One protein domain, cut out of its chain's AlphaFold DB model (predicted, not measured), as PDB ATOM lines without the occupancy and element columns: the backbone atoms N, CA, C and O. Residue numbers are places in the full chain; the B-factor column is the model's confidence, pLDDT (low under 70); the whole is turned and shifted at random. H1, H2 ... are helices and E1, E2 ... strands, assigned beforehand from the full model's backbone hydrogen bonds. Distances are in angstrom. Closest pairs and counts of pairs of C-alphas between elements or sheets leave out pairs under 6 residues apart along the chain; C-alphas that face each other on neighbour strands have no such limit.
ATOM      1  N   GLN A 154     -50.662  43.455  24.646       96.06
ATOM      2  CA  GLN A 154     -51.474  43.779  25.827       96.06
ATOM      3  C   GLN A 154     -52.867  43.133  25.758       96.06
ATOM      4  O   GLN A 154     -53.282  42.490  26.717       96.06
ATOM      5  N   THR A 155     -53.550  43.226  24.613       94.88
ATOM      6  CA  THR A 155     -54.853  42.572  24.380       94.88
ATOM      7  C   THR A 155     -54.743  41.051  24.505       94.88
ATOM      8  O   THR A 155     -55.591  40.410  25.123       94.88
ATOM      9  N   PHE A 156     -53.657  40.466  23.987       94.50
ATOM     10  CA  PHE A 156     -53.349  39.051  24.166       94.50
ATOM     11  C   PHE A 156     -53.189  38.703  25.650       94.50
ATOM     12  O   PHE A 156     -53.850  37.787  26.131       94.50
ATOM     13  N   PHE A 157     -52.382  39.459  26.400       95.88
ATOM     14  CA  PHE A 157     -52.195  39.247  27.838       95.88
ATOM     15  C   PHE A 157     -53.502  39.348  28.639       95.88
ATOM     16  O   PHE A 157     -53.724  38.563  29.562       95.88
ATOM     17  N   GLU A 158     -54.387  40.279  28.288       95.31
ATOM     18  CA  GLU A 158     -55.714  40.429  28.899       95.31
ATOM     19  C   GLU A 158     -56.640  39.241  28.586       95.31
ATOM     20  O   GLU A 158     -57.402  38.830  29.456       95.31
ATOM     21  N   SER A 159     -56.509  38.629  27.401       93.75
ATOM     22  CA  SER A 159     -57.277  37.444  26.980       93.75
ATOM     23  C   SER A 159     -56.819  36.105  27.584       93.75
ATOM     24  O   SER A 159     -57.517  35.097  27.433       93.75
ATOM     25  N   LEU A 160     -55.646  36.060  28.231       93.44
ATOM     26  CA  LEU A 160     -55.119  34.833  28.837       93.44
ATOM     27  C   LEU A 160     -55.990  34.369  30.020       93.44
ATOM     28  O   LEU A 160     -56.525  35.220  30.739       93.44
ATOM     29  N   PRO A 161     -56.091  33.045  30.274       90.31
ATOM     30  CA  PRO A 161     -56.818  32.501  31.419       90.31
ATOM     31  C   PRO A 161     -56.431  33.173  32.743       90.31
ATOM     32  O   PRO A 161     -55.266  33.507  32.970       90.31
ATOM     33  N   ARG A 162     -57.420  33.381  33.620       91.75
ATOM     34  CA  ARG A 162     -57.250  34.024  34.931       91.75
ATOM     35  C   ARG A 162     -57.779  33.112  36.050       91.75
ATOM     36  O   ARG A 162     -58.813  32.477  35.838       91.75
ATOM     37  N   PRO A 163     -57.145  33.085  37.240       93.25
ATOM     38  CA  PRO A 163     -55.906  33.785  37.601       93.25
ATOM     39  C   PRO A 163     -54.682  33.249  36.837       93.25
ATOM     40  O   PRO A 163     -54.708  32.140  36.317       93.25
ATOM     41  N   LEU A 164     -53.623  34.058  36.759       92.19
ATOM     42  CA  LEU A 164     -52.318  33.605  36.269       92.19
ATOM     43  C   LEU A 164     -51.592  32.870  37.404       92.19
ATOM     44  O   LEU A 164     -51.723  33.264  38.561       92.19
ATOM     45  N   GLU A 165     -50.808  31.840  37.081       92.12
ATOM     46  CA  GLU A 165     -50.023  31.093  38.082       92.12
ATOM     47  C   GLU A 165     -48.828  31.885  38.644       92.12
ATOM     48  O   GLU A 165     -48.331  31.570  39.724       92.12
ATOM     49  N   GLU A 166     -48.371  32.910  37.921       93.69
ATOM     50  CA  GLU A 166     -47.277  33.800  38.315       93.69
ATOM     51  C   GLU A 166     -47.828  35.186  38.687       93.69
ATOM     52  O   GLU A 166     -48.578  35.792  37.912       93.69
ATOM     53  N   ASP A 167     -47.425  35.721  39.844       93.62
ATOM     54  CA  ASP A 167     -47.765  37.092  40.234       93.62
ATOM     55  C   ASP A 167     -46.837  38.106  39.545       93.62
ATOM     56  O   ASP A 167     -45.645  38.222  39.843       93.62
ATOM     57  N   PHE A 168     -47.408  38.865  38.612       93.81
ATOM     58  CA  PHE A 168     -46.740  39.976  37.934       93.81
ATOM     59  C   PHE A 168     -47.049  41.345  38.565       93.81
ATOM     60  O   PHE A 168     -46.485  42.359  38.136       93.81
ATOM     61  N   GLY A 169     -47.933  41.399  39.567       93.44
ATOM     62  CA  GLY A 169     -48.507  42.624  40.113       93.44
ATOM     63  C   GLY A 169     -49.200  43.479  39.046       93.44
ATOM     64  O   GLY A 169     -49.661  42.991  38.015       93.44
ATOM     65  N   ASN A 170     -49.211  44.795  39.257       94.88
ATOM     66  CA  ASN A 170     -49.852  45.771  38.363       94.88
ATOM     67  C   ASN A 170     -49.026  46.095  37.093       94.88
ATOM     68  O   ASN A 170     -49.052  47.231  36.614       94.88
ATOM     69  N   ARG A 171     -48.239  45.145  36.567       97.00
ATOM     70  CA  ARG A 171     -47.409  45.344  35.363       97.00
ATOM     71  C   ARG A 171     -48.204  45.076  34.088       97.00
ATOM     72  O   ARG A 171     -48.931  44.091  33.998       97.00
ATOM     73  N   ASN A 172     -48.002  45.913  33.072       96.50
ATOM     74  CA  ASN A 172     -48.506  45.644  31.723       96.50
ATOM     75  C   ASN A 172     -47.616  44.628  30.973       96.50
ATOM     76  O   ASN A 172     -46.485  44.346  31.381       96.50
ATOM     77  N   ALA A 173     -48.108  44.069  29.865       95.62
ATOM     78  CA  ALA A 173     -47.428  42.984  29.155       95.62
ATOM     79  C   ALA A 173     -45.991  43.335  28.685       95.62
ATOM     80  O   ALA A 173     -45.091  42.511  28.884       95.62
ATOM     81  N   PRO A 174     -45.703  44.552  28.168       95.25
ATOM     82  CA  PRO A 174     -44.328  44.993  27.911       95.25
ATOM     83  C   PRO A 174     -43.427  45.059  29.160       95.25
ATOM     84  O   PRO A 174     -42.251  44.695  29.085       95.25
ATOM     85  N   GLN A 175     -43.951  45.494  30.313       97.12
ATOM     86  CA  GLN A 175     -43.201  45.612  31.577       97.12
ATOM     87  C   GLN A 175     -42.858  44.261  32.224       97.12
ATOM     88  O   GLN A 175     -41.917  44.189  33.016       97.12
ATOM     89  N   ILE A 176     -43.596  43.192  31.909       97.12
ATOM     90  CA  ILE A 176     -43.324  41.840  32.428       97.12
ATOM     91  C   ILE A 176     -42.008  41.272  31.868       97.12
ATOM     92  O   ILE A 176     -41.332  40.509  32.555       97.12
ATOM     93  N   GLN A 177     -41.621  41.662  30.646       97.44
ATOM     94  CA  GLN A 177     -40.458  41.123  29.923       97.44
ATOM     95  C   GLN A 177     -40.414  39.575  29.932       97.44
ATOM     96  O   GLN A 177     -39.414  38.973  30.329       97.44
ATOM     97  N   PRO A 178     -41.483  38.897  29.473       97.25
ATOM     98  CA  PRO A 178     -41.731  37.464  29.703       97.25
ATOM     99  C   PRO A 178     -40.611  36.537  29.197       97.25
ATOM    100  O   PRO A 178     -40.294  35.532  29.829       97.25
ATOM    101  N   VAL A 179     -39.946  36.902  28.095       97.81
ATOM    102  CA  VAL A 179     -38.797  36.161  27.540       97.81
ATOM    103  C   VAL A 179     -37.589  36.196  28.487       97.81
ATOM    104  O   VAL A 179     -36.885  35.196  28.622       97.81
ATOM    105  N   ALA A 180     -37.354  37.333  29.154       97.50
ATOM    106  CA  ALA A 180     -36.298  37.492  30.151       97.50
ATOM    107  C   ALA A 180     -36.698  36.864  31.495       97.50
ATOM    108  O   ALA A 180     -35.868  36.239  32.145       97.50
ATOM    109  N   TRP A 181     -37.978  36.933  31.871       96.88
ATOM    110  CA  TRP A 181     -38.513  36.225  33.038       96.88
ATOM    111  C   TRP A 181     -38.272  34.707  32.929       96.88
ATOM    112  O   TRP A 181     -37.672  34.110  33.822       96.88
ATOM    113  N   LEU A 182     -38.610  34.091  31.786       96.62
ATOM    114  CA  LEU A 182     -38.375  32.661  31.522       96.62
ATOM    115  C   LEU A 182     -36.881  32.324  31.294       96.62
ATOM    116  O   LEU A 182     -36.467  31.161  31.345       96.62
ATOM    117  N   ALA A 183     -36.034  33.331  31.060       96.38
ATOM    118  CA  ALA A 183     -34.586  33.170  31.144       96.38
ATOM    119  C   ALA A 183     -34.120  33.096  32.607       96.38
ATOM    120  O   ALA A 183     -33.408  32.158  32.955       96.38
ATOM    121  N   ASN A 184     -34.588  34.018  33.453       96.56
ATOM    122  CA  ASN A 184     -34.218  34.120  34.864       96.56
ATOM    123  C   ASN A 184     -34.705  32.928  35.698       96.56
ATOM    124  O   ASN A 184     -33.953  32.429  36.524       96.56
ATOM    125  N   VAL A 185     -35.922  32.422  35.474       95.31
ATOM    126  CA  VAL A 185     -36.393  31.217  36.183       95.31
ATOM    127  C   VAL A 185     -35.585  29.984  35.788       95.31
ATOM    128  O   VAL A 185     -35.219  29.190  36.644       95.31
ATOM    129  N   HIS A 186     -35.200  29.845  34.522       92.38
ATOM    130  CA  HIS A 186     -34.339  28.733  34.119       92.38
ATOM    131  C   HIS A 186     -32.956  28.781  34.795       92.38
ATOM    132  O   HIS A 186     -32.474  27.737  35.215       92.38
ATOM    133  N   THR A 187     -32.359  29.964  34.988       94.44
ATOM    134  CA  THR A 187     -31.062  30.102  35.686       94.44
ATOM    135  C   THR A 187     -31.159  30.111  37.216       94.44
ATOM    136  O   THR A 187     -30.176  29.801  37.885       94.44
ATOM    137  N   GLN A 188     -32.320  30.439  37.793       95.81
ATOM    138  CA  GLN A 188     -32.584  30.333  39.236       95.81
ATOM    139  C   GLN A 188     -32.850  28.892  39.690       95.81
ATOM    140  O   GLN A 188     -32.639  28.575  40.860       95.81
ATOM    141  N   PHE A 189     -33.301  28.027  38.778       95.75
ATOM    142  CA  PHE A 189     -33.693  26.646  39.056       95.75
ATOM    143  C   PHE A 189     -32.852  25.649  38.224       95.75
ATOM    144  O   PHE A 189     -33.397  24.931  37.375       95.75
ATOM    145  N   PRO A 190     -31.521  25.587  38.460       93.69
ATOM    146  CA  PRO A 190     -30.613  24.684  37.755       93.69
ATOM    147  C   PRO A 190     -30.899  23.216  38.094       93.69
ATOM    148  O   PRO A 190     -31.618  22.900  39.050       93.69
ATOM    149  N   GLY A 191     -30.374  22.295  37.284       93.31
ATOM    150  CA  GLY A 191     -30.695  20.866  37.382       93.31
ATOM    151  C   GLY A 191     -32.134  20.511  36.997       93.31
ATOM    152  O   GLY A 191     -32.505  19.345  37.074       93.31
ATOM    153  N   SER A 192     -32.940  21.482  36.553       94.88
ATOM    154  CA  SER A 192     -34.315  21.263  36.081       94.88
ATOM    155  C   SER A 192     -34.399  20.484  34.763       94.88
ATOM    156  O   SER A 192     -35.481  20.038  34.400       94.88
ATOM    157  N   ARG A 193     -33.281  20.309  34.043       95.56
ATOM    158  CA  ARG A 193     -33.184  19.544  32.782       95.56
ATOM    159  C   ARG A 193     -34.142  20.008  31.687       95.56
ATOM    160  O   ARG A 193     -34.554  19.227  30.832       95.56
ATOM    161  N   PHE A 194     -34.463  21.300  31.698       95.88
ATOM    162  CA  PHE A 194     -35.168  21.974  30.617       95.88
ATOM    163  C   PHE A 194     -34.185  22.573  29.606       95.88
ATOM    164  O   PHE A 194     -33.261  23.303  29.965       95.88
ATOM    165  N   SER A 195     -34.468  22.360  28.326       95.50
ATOM    166  CA  SER A 195     -33.969  23.161  27.209       95.50
ATOM    167  C   SER A 195     -35.139  23.909  26.557       95.50
ATOM    168  O   SER A 195     -36.282  23.446  26.577       95.50
ATOM    169  N   LYS A 196     -34.877  25.106  26.018       96.00
ATOM    170  CA  LYS A 196     -35.908  25.990  25.450       96.00
ATOM    171  C   LYS A 196     -35.516  26.485  24.063       96.00
ATOM    172  O   LYS A 196     -34.466  27.104  23.905       96.00
ATOM    173  N   ALA A 197     -36.381  26.249  23.083       97.25
ATOM    174  CA  ALA A 197     -36.214  26.711  21.710       97.25
ATOM    175  C   ALA A 197     -37.383  27.622  21.316       97.25
ATOM    176  O   ALA A 197     -38.538  27.335  21.629       97.25
ATOM    177  N   TYR A 198     -37.075  28.723  20.631       97.94
ATOM    178  CA  TYR A 198     -38.062  29.657  20.090       97.94
ATOM    179  C   TYR A 198     -37.923  29.677  18.572       97.94
ATOM    180  O   TYR A 198     -36.970  30.262  18.055       97.94
ATOM    181  N   HIS A 199     -38.880  29.086  17.868       97.81
ATOM    182  CA  HIS A 199     -38.916  29.096  16.412       97.81
ATOM    183  C   HIS A 199     -39.843  30.224  15.948       97.81
ATOM    184  O   HIS A 199     -40.990  30.333  16.394       97.81
ATOM    185  N   ALA A 200     -39.332  31.106  15.091       96.94
ATOM    186  CA  ALA A 200     -40.135  32.168  14.496       96.94
ATOM    187  C   ALA A 200     -41.074  31.575  13.438       96.94
ATOM    188  O   ALA A 200     -40.663  30.731  12.643       96.94
ATOM    189  N   LEU A 201     -42.320  32.041  13.421       96.00
ATOM    190  CA  LEU A 201     -43.299  31.723  12.387       96.00
ATOM    191  C   LEU A 201     -43.646  33.014  11.642       96.00
ATOM    192  O   LEU A 201     -43.752  34.082  12.247       96.00
ATOM    193  N   SER A 202     -43.840  32.932  10.332       92.88
ATOM    194  CA  SER A 202     -44.242  34.074   9.510       92.88
ATOM    195  C   SER A 202     -45.148  33.623   8.373       92.88
ATOM    196  O   SER A 202     -44.967  32.555   7.788       92.88
ATOM    197  N   ASN A 203     -46.157  34.434   8.069       91.12
ATOM    198  CA  ASN A 203     -47.039  34.252   6.920       91.12
ATOM    199  C   ASN A 203     -47.488  35.636   6.398       91.12
ATOM    200  O   ASN A 203     -46.892  36.655   6.735       91.12
ATOM    201  N   ARG A 204     -48.536  35.688   5.565       89.81
ATOM    202  CA  ARG A 204     -49.078  36.953   5.029       89.81
ATOM    203  C   ARG A 204     -49.890  37.789   6.034       89.81
ATOM    204  O   ARG A 204     -50.180  38.938   5.728       89.81
ATOM    205  N   ALA A 205     -50.287  37.221   7.173       88.62
ATOM    206  CA  ALA A 205     -51.048  37.903   8.224       88.62
ATOM    207  C   ALA A 205     -50.143  38.532   9.298       88.62
ATOM    208  O   ALA A 205     -50.528  39.532   9.895       88.62
ATOM    209  N   GLY A 206     -48.936  37.994   9.514       93.19
ATOM    210  CA  GLY A 206     -47.944  38.604  10.396       93.19
ATOM    211  C   GLY A 206     -46.874  37.634  10.895       93.19
ATOM    212  O   GLY A 206     -46.522  36.647  10.240       93.19
ATOM    213  N   HIS A 207     -46.367  37.935  12.088       95.38
ATOM    214  CA  HIS A 207     -45.395  37.147  12.832       95.38
ATOM    215  C   HIS A 207     -46.060  36.350  13.956       95.38
ATOM    216  O   HIS A 207     -46.949  36.835  14.656       95.38
ATOM    217  N   GLY A 208     -45.594  35.115  14.127       96.38
ATOM    218  CA  GLY A 208     -45.962  34.190  15.195       96.38
ATOM    219  C   GLY A 208     -44.709  33.578  15.824       96.38
ATOM    220  O   GLY A 208     -43.586  33.813  15.367       96.38
ATOM    221  N   CYS A 209     -44.872  32.776  16.871       97.62
ATOM    222  CA  CYS A 209     -43.754  32.069  17.483       97.62
ATOM    223  C   CYS A 209     -44.201  30.757  18.135       97.62
ATOM    224  O   CYS A 209     -45.219  30.708  18.825       97.62
ATOM    225  N   LEU A 210     -43.405  29.707  17.936       98.06
ATOM    226  CA  LEU A 210     -43.502  28.436  18.647       98.06
ATOM    227  C   LEU A 210     -42.403  28.392  19.717       98.06
ATOM    228  O   LEU A 210     -41.217  28.459  19.390       98.06
ATOM    229  N   LEU A 211     -42.790  28.240  20.981       98.31
ATOM    230  CA  LEU A 211     -41.888  27.960  22.096       98.31
ATOM    231  C   LEU A 211     -41.976  26.472  22.440       98.31
ATOM    232  O   LEU A 211     -43.035  25.979  22.824       98.31
ATOM    233  N   ARG A 212     -40.850  25.766  22.326       97.81
ATOM    234  CA  ARG A 212     -40.701  24.364  22.734       97.81
ATOM    235  C   ARG A 212     -39.878  24.321  24.019       97.81
ATOM    236  O   ARG A 212     -38.733  24.776  24.023       97.81
ATOM    237  N   LEU A 213     -40.450  23.783  25.094       97.50
ATOM    238  CA  LEU A 213     -39.761  23.479  26.347       97.50
ATOM    239  C   LEU A 213     -39.580  21.960  26.442       97.50
ATOM    240  O   LEU A 213     -40.528  21.233  26.727       97.50
ATOM    241  N   LYS A 214     -38.364  21.480  26.174       97.12
ATOM    242  CA  LYS A 214     -38.005  20.059  26.248       97.12
ATOM    243  C   LYS A 214     -37.412  19.767  27.622       97.12
ATOM    244  O   LYS A 214     -36.343  20.278  27.946       97.12
ATOM    245  N   HIS A 215     -38.108  18.956  28.406       96.75
ATOM    246  CA  HIS A 215     -37.679  18.458  29.707       96.75
ATOM    247  C   HIS A 215     -37.133  17.036  29.561       96.75
ATOM    248  O   HIS A 215     -37.830  16.145  29.070       96.75
ATOM    249  N   THR A 216     -35.899  16.817  30.004       96.06
ATOM    250  CA  THR A 216     -35.255  15.500  30.023       96.06
ATOM    251  C   THR A 216     -35.308  14.939  31.454       96.06
ATOM    252  O   THR A 216     -34.409  15.234  32.247       96.06
ATOM    253  N   PRO A 217     -36.337  14.153  31.835       93.56
ATOM    254  CA  PRO A 217     -36.442  13.587  33.180       93.56
ATOM    255  C   PRO A 217     -35.285  12.626  33.487       93.56
ATOM    256  O   PRO A 217     -34.557  12.182  32.597       93.56
ATOM    257  N   ILE A 218     -35.091  12.328  34.773       88.94
ATOM    258  CA  ILE A 218     -34.050  11.399  35.246       88.94
ATOM    259  C   ILE A 218     -34.354   9.983  34.746       88.94
ATOM    260  O   ILE A 218     -33.573   9.420  33.984       88.94
ATOM    261  N   ASP A 219     -35.528   9.472  35.111       88.00
ATOM    262  CA  ASP A 219     -36.005   8.134  34.771       88.00
ATOM    263  C   ASP A 219     -37.192   8.235  33.796       88.00
ATOM    264  O   ASP A 219     -38.353   8.128  34.189       88.00
ATOM    265  N   GLY A 220     -36.922   8.499  32.513       90.75
ATOM    266  CA  GLY A 220     -37.971   8.535  31.487       90.75
ATOM    267  C   GLY A 220     -37.535   9.083  30.121       90.75
ATOM    268  O   GLY A 220     -36.407   9.558  29.970       90.75
ATOM    269  N   PRO A 221     -38.424   9.030  29.111       93.88
ATOM    270  CA  PRO A 221     -38.206   9.688  27.825       93.88
ATOM    271  C   PRO A 221     -38.275  11.224  27.963       93.88
ATOM    272  O   PRO A 221     -38.969  11.728  28.850       93.88
ATOM    273  N   PRO A 222     -37.611  11.997  27.082       95.25
ATOM    274  CA  PRO A 222     -37.793  13.445  27.021       95.25
ATOM    275  C   PRO A 222     -39.252  13.823  26.738       95.25
ATOM    276  O   PRO A 222     -39.888  13.251  25.858       95.25
ATOM    277  N   THR A 223     -39.754  14.829  27.449       95.81
ATOM    278  CA  THR A 223     -41.117  15.375  27.317       95.81
ATOM    279  C   THR A 223     -41.045  16.783  26.725       95.81
ATOM    280  O   THR A 223     -40.149  17.549  27.083       95.81
ATOM    281  N   VAL A 224     -41.935  17.140  25.790       96.94
ATOM    282  CA  VAL A 224     -41.864  18.426  25.064       96.94
ATOM    283  C   VAL A 224     -43.159  19.221  25.201       96.94
ATOM    284  O   VAL A 224     -44.132  18.999  24.484       96.94
ATOM    285  N   TYR A 225     -43.143  20.228  26.068       97.31
ATOM    286  CA  TYR A 225     -44.243  21.178  26.208       97.31
ATOM    287  C   TYR A 225     -44.153  22.218  25.086       97.31
ATOM    288  O   TYR A 225     -43.140  22.907  24.939       97.31
ATOM    289  N   SER A 226     -45.196  22.304  24.262       97.75
ATOM    290  CA  SER A 226     -45.224  23.142  23.058       97.75
ATOM    291  C   SER A 226     -46.270  24.245  23.198       97.75
ATOM    292  O   SER A 226     -47.452  23.962  23.361       97.75
ATOM    293  N   TYR A 227     -45.846  25.501  23.091       97.50
ATOM    294  CA  TYR A 227     -46.709  26.679  23.185       97.50
ATOM    295  C   TYR A 227     -46.650  27.443  21.865       97.50
ATOM    296  O   TYR A 227     -45.564  27.662  21.327       97.50
ATOM    297  N   LEU A 228     -47.803  27.847  21.338       96.88
ATOM    298  CA  LEU A 228     -47.920  28.474  20.024       96.88
ATOM    299  C   LEU A 228     -48.647  29.814  20.132       96.88
ATOM    300  O   LEU A 228     -49.809  29.865  20.521       96.88
ATOM    301  N   PHE A 229     -47.972  30.880  19.710       95.62
ATOM    302  CA  PHE A 229     -48.622  32.117  19.305       95.62
ATOM    303  C   PHE A 229     -48.692  32.143  17.774       95.62
ATOM    304  O   PHE A 229     -47.663  32.095  17.093       95.62
ATOM    305  N   GLU A 230     -49.907  32.157  17.232       94.19
ATOM    306  CA  GLU A 230     -50.144  32.119  15.786       94.19
ATOM    307  C   GLU A 230     -49.637  33.387  15.080       94.19
ATOM    308  O   GLU A 230     -49.498  34.430  15.719       94.19
ATOM    309  N   PRO A 231     -49.368  33.346  13.760       92.00
ATOM    310  CA  PRO A 231     -48.908  34.531  13.049       92.00
ATOM    311  C   PRO A 231     -50.014  35.583  12.880       92.00
ATOM    312  O   PRO A 231     -50.813  35.522  11.945       92.00
ATOM    313  N   GLN A 232     -50.052  36.523  13.825       90.31
ATOM    314  CA  GLN A 232     -51.056  37.590  13.948       90.31
ATOM    315  C   GLN A 232     -50.439  38.952  14.332       90.31
ATOM    316  O   GLN A 232     -51.096  39.979  14.186       90.31
ATOM    317  N   GLU A 233     -49.197  38.972  14.833       83.62
ATOM    318  CA  GLU A 233     -48.538  40.181  15.348       83.62
ATOM    319  C   GLU A 233     -47.719  40.908  14.277       83.62
ATOM    320  O   GLU A 233     -47.162  40.299  13.361       83.62
ATOM    321  N   THR A 234     -47.562  42.223  14.435       84.06
ATOM    322  CA  THR A 234     -46.755  43.040  13.503       84.06
ATOM    323  C   THR A 234     -45.246  42.886  13.718       84.06
ATOM    324  O   THR A 234     -44.446  43.292  12.878       84.06
ATOM    325  N   SER A 235     -44.843  42.262  14.826       95.19
ATOM    326  CA  SER A 235     -43.470  42.250  15.325       95.19
ATOM    327  C   SER A 235     -43.074  40.868  15.833       95.19
ATOM    328  O   SER A 235     -43.654  40.328  16.776       95.19
ATOM    329  N   ALA A 236     -42.010  40.298  15.259       95.69
ATOM    330  CA  ALA A 236     -41.459  39.013  15.701       95.69
ATOM    331  C   ALA A 236     -40.977  39.030  17.168       95.69
ATOM    332  O   ALA A 236     -40.950  37.989  17.829       95.69
ATOM    333  N   LYS A 237     -40.620  40.208  17.704       96.88
ATOM    334  CA  LYS A 237     -40.257  40.383  19.119       96.88
ATOM    335  C   LYS A 237     -41.481  40.258  20.030       96.88
ATOM    336  O   LYS A 237     -41.371  39.680  21.110       96.88
ATOM    337  N   GLU A 238     -42.628  40.772  19.595       96.31
ATOM    338  CA  GLU A 238     -43.874  40.757  20.368       96.31
ATOM    339  C   GLU A 238     -44.566  39.396  20.263       96.31
ATOM    340  O   GLU A 238     -44.917  38.841  21.298       96.31
ATOM    341  N   ALA A 239     -44.564  38.751  19.092       96.56
ATOM    342  CA  ALA A 239     -44.948  37.341  18.955       96.56
ATOM    343  C   ALA A 239     -44.136  36.407  19.884       96.56
ATOM    344  O   ALA A 239     -44.684  35.504  20.522       96.56
ATOM    345  N   LYS A 240     -42.822  36.654  20.019       97.69
ATOM    346  CA  LYS A 240     -41.943  35.924  20.951       97.69
ATOM    347  C   LYS A 240     -42.242  36.232  22.427       97.69
ATOM    348  O   LYS A 240     -42.043  35.369  23.279       97.69
ATOM    349  N   ALA A 241     -42.729  37.434  22.742       97.62
ATOM    350  CA  ALA A 241     -43.181  37.792  24.085       97.62
ATOM    351  C   ALA A 241     -44.560  37.192  24.413       97.62
ATOM    352  O   ALA A 241     -44.749  36.687  25.518       97.62
ATOM    353  N   ALA A 242     -45.485  37.173  23.450       97.00
ATOM    354  CA  ALA A 242     -46.816  36.596  23.584       97.00
ATOM    355  C   ALA A 242     -46.749  35.086  23.851       97.00
ATOM    356  O   ALA A 242     -47.318  34.617  24.836       97.00
ATOM    357  N   VAL A 243     -45.964  34.324  23.076       97.38
ATOM    358  CA  VAL A 243     -45.799  32.878  23.333       97.38
ATOM    359  C   VAL A 243     -45.126  32.584  24.684       97.38
ATOM    360  O   VAL A 243     -45.404  31.560  25.306       97.38
ATOM    361  N   ALA A 244     -44.280  33.493  25.180       97.94
ATOM    362  CA  ALA A 244     -43.710  33.377  26.518       97.94
ATOM    363  C   ALA A 244     -44.763  33.655  27.611       97.94
ATOM    364  O   ALA A 244     -44.860  32.871  28.548       97.94
ATOM    365  N   LEU A 245     -45.604  34.693  27.480       97.25
ATOM    366  CA  LEU A 245     -46.731  34.931  28.406       97.25
ATOM    367  C   LEU A 245     -47.717  33.762  28.418       97.25
ATOM    368  O   LEU A 245     -48.170  33.368  29.489       97.25
ATOM    369  N   LEU A 246     -47.996  33.178  27.251       96.12
ATOM    370  CA  LEU A 246     -48.823  31.982  27.118       96.12
ATOM    371  C   LEU A 246     -48.265  30.826  27.955       96.12
ATOM    372  O   LEU A 246     -48.981  30.269  28.784       96.12
ATOM    373  N   ALA A 247     -46.977  30.510  27.793       97.00
ATOM    374  CA  ALA A 247     -46.319  29.458  28.561       97.00
ATOM    375  C   ALA A 247     -46.363  29.721  30.078       97.00
ATOM    376  O   ALA A 247     -46.586  28.792  30.850       97.00
ATOM    377  N   LEU A 248     -46.215  30.978  30.514       96.19
ATOM    378  CA  LEU A 248     -46.320  31.348  31.932       96.19
ATOM    379  C   LEU A 248     -47.757  31.263  32.470       96.19
ATOM    380  O   LEU A 248     -47.951  30.805  33.591       96.19
ATOM    381  N   SER A 249     -48.769  31.621  31.672       95.38
ATOM    382  CA  SER A 249     -50.185  31.425  32.032       95.38
ATOM    383  C   SER A 249     -50.614  29.953  32.080       95.38
ATOM    384  O   SER A 249     -51.632  29.637  32.681       95.38
ATOM    385  N   LEU A 250     -49.824  29.067  31.464       94.44
ATOM    386  CA  LEU A 250     -49.998  27.612  31.426       94.44
ATOM    387  C   LEU A 250     -48.898  26.891  32.236       94.44
ATOM    388  O   LEU A 250     -48.436  25.810  31.860       94.44
ATOM    389  N   GLY A 251     -48.432  27.525  33.316       95.81
ATOM    390  CA  GLY A 251     -47.641  26.892  34.372       95.81
ATOM    391  C   GLY A 251     -46.196  26.512  34.050       95.81
ATOM    392  O   GLY A 251     -45.566  25.808  34.840       95.81
ATOM    393  N   ALA A 252     -45.603  26.995  32.952       96.81
ATOM    394  CA  ALA A 252     -44.209  26.682  32.607       96.81
ATOM    395  C   ALA A 252     -43.197  27.041  33.717       96.81
ATOM    396  O   ALA A 252     -42.197  26.343  33.890       96.81
ATOM    397  N   GLY A 253     -43.460  28.096  34.499       96.50
ATOM    398  CA  GLY A 253     -42.645  28.443  35.665       96.50
ATOM    399  C   GLY A 253     -42.765  27.419  36.801       96.50
ATOM    400  O   GLY A 253     -41.743  26.977  37.330       96.50
ATOM    401  N   ASN A 254     -43.982  26.961  37.116       96.69
ATOM    402  CA  ASN A 254     -44.218  25.877  38.075       96.69
ATOM    403  C   ASN A 254     -43.575  24.550  37.622       96.69
ATOM    404  O   ASN A 254     -42.943  23.884  38.443       96.69
ATOM    405  N   LEU A 255     -43.639  24.199  36.330       96.56
ATOM    406  CA  LEU A 255     -42.993  22.997  35.774       96.56
ATOM    407  C   LEU A 255     -41.463  23.004  35.966       96.56
ATOM    408  O   LEU A 255     -40.896  22.026  36.456       96.56
ATOM    409  N   ILE A 256     -40.790  24.117  35.643       97.00
ATOM    410  CA  ILE A 256     -39.332  24.262  35.832       97.00
ATOM    411  C   ILE A 256     -38.965  24.192  37.324       97.00
ATOM    412  O   ILE A 256     -38.007  23.506  37.701       97.00
ATOM    413  N   ARG A 257     -39.745  24.863  38.186       97.00
ATOM    414  CA  ARG A 257     -39.533  24.873  39.642       97.00
ATOM    415  C   ARG A 257     -39.705  23.474  40.255       97.00
ATOM    416  O   ARG A 257     -38.869  23.070  41.064       97.00
ATOM    417  N   ALA A 258     -40.701  22.702  39.816       96.44
ATOM    418  CA  ALA A 258     -40.914  21.320  40.254       96.44
ATOM    419  C   ALA A 258     -39.763  20.380  39.843       96.44
ATOM    420  O   ALA A 258     -39.284  19.599  40.666       96.44
ATOM    421  N   ALA A 259     -39.263  20.486  38.606       95.88
ATOM    422  CA  ALA A 259     -38.154  19.655  38.133       95.88
ATOM    423  C   ALA A 259     -36.830  19.947  38.868       95.88
ATOM    424  O   ALA A 259     -36.119  19.016  39.253       95.88
ATOM    425  N   SER A 260     -36.510  21.221  39.143       95.69
ATOM    426  CA  SER A 260     -35.330  21.555  39.962       95.69
ATOM    427  C   SER A 260     -35.479  21.058  41.403       95.69
ATOM    428  O   SER A 260     -34.526  20.506  41.952       95.69
ATOM    429  N   ALA A 261     -36.672  21.159  42.005       95.81
ATOM    430  CA  ALA A 261     -36.926  20.604  43.337       95.81
ATOM    431  C   ALA A 261     -36.692  19.079  43.386       95.81
ATOM    432  O   ALA A 261     -36.060  18.590  44.324       95.81
ATOM    433  N   ALA A 262     -37.107  18.341  42.350       94.50
ATOM    434  CA  ALA A 262     -36.824  16.910  42.222       94.50
ATOM    435  C   ALA A 262     -35.313  16.609  42.107       94.50
ATOM    436  O   ALA A 262     -34.821  15.707  42.784       94.50
ATOM    437  N   SER A 263     -34.554  17.393  41.328       94.38
ATOM    438  CA  SER A 263     -33.084  17.275  41.249       94.38
ATOM    439  C   SER A 263     -32.396  17.572  42.592       94.38
ATOM    440  O   SER A 263     -31.483  16.854  43.005       94.38
ATOM    441  N   GLN A 264     -32.852  18.592  43.321       94.75
ATOM    442  CA  GLN A 264     -32.298  18.956  44.630       94.75
ATOM    443  C   GLN A 264     -32.563  17.879  45.697       94.75
ATOM    444  O   GLN A 264     -31.683  17.611  46.524       94.75
ATOM    445  N   ALA A 265     -33.730  17.223  45.638       95.12
ATOM    446  CA  ALA A 265     -34.146  16.152  46.546       95.12
ATOM    447  C   ALA A 265     -33.307  14.861  46.436       95.12
ATOM    448  O   ALA A 265     -33.295  14.068  47.377       95.12
TER     449      ALA A 265
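Overview. This is residues 154 to 265 of the 413 residues of an uncharacterized protein of Mycena chlorophos (UniProt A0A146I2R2). A twisted sheet of three long strands, E1, E2 and E3, has helices over one face and leaves its other face bare. H4 runs slantwise across that face, H5 continues past it, H3 packs on H4 and H5, and short H1 and H2 lie beyond them, away from the sheet. The printed part has 112 residues, with named elements in the order H1 H2 H3 E1 E2 E3 H4 H5. The class is mixed, and H4 and H5 on one face of the antiparallel sheet E1 E2 E3 give two layers. The whole is compact, with a radius of gyration of the C-alphas of 14.4 A and spans of 45 by 32 by 21 A.

Arrangement. H1, residues 154 to 159, and H2, residues 173 to 176, only just touch, with 3 pairs of C-alphas within 8 A; the closest are Gln 154 and Ala 173, 5.3 A apart. H3, residues 178 to 188, touches H4, residues 236 to 249, at a steep tilt of 56 degrees, with closest C-alphas Pro 178 and Ala 244, 5.5 A apart. H3 touches residues 253 to 257 of H5, residues 252 to 265, at a shallow tilt of 4 degrees, the same way; the closest C-alphas are Val 185 and Gly 253, 6.9 A apart. E1, residues 194 to 202, E2, residues 207 to 215, and E3, residues 223 to 233, form a meander, each strand the antiparallel neighbour of the one before, in two hairpins. N 199 and O 210 are 2.9 A apart, and N 211 and O 227 are 2.9 A apart, within hydrogen-bond range. H4 is on the sheet over E2 and E3, at a height over the sheet of 7.4 A; its closest C-alphas to E2 are Ala 239 and Gly 208, 5.0 A apart. In H1, H4 and H5 every O i to N i+4 pair is within hydrogen-bond range; in H3 it is 6 of 7, and H2 is too short for such a pair.

Along the chain. H1 begins at C-alpha 154, (-51.474, 43.779, 25.827). From first to last C-alpha, H3 measures 15.0 A, E1 26.0 A, E2 26.3 A, E3 28.5 A, H4 20.0 A and H5 20.2 A. E3 begins at C-alpha 223, (-41.117, 15.375, 27.317), and H5 ends at C-alpha 265, (-34.146, 16.152, 46.546).

Size, cuts and confidence. The C-alphas of Arg 204 and Ala 265, the two farthest apart, are 48.8 A apart. The printed part has no cut. The link from H1 to H2, residues 160 to 172, is long. Mean pLDDT of the printed part is 95.1, and no printed residue is under 70.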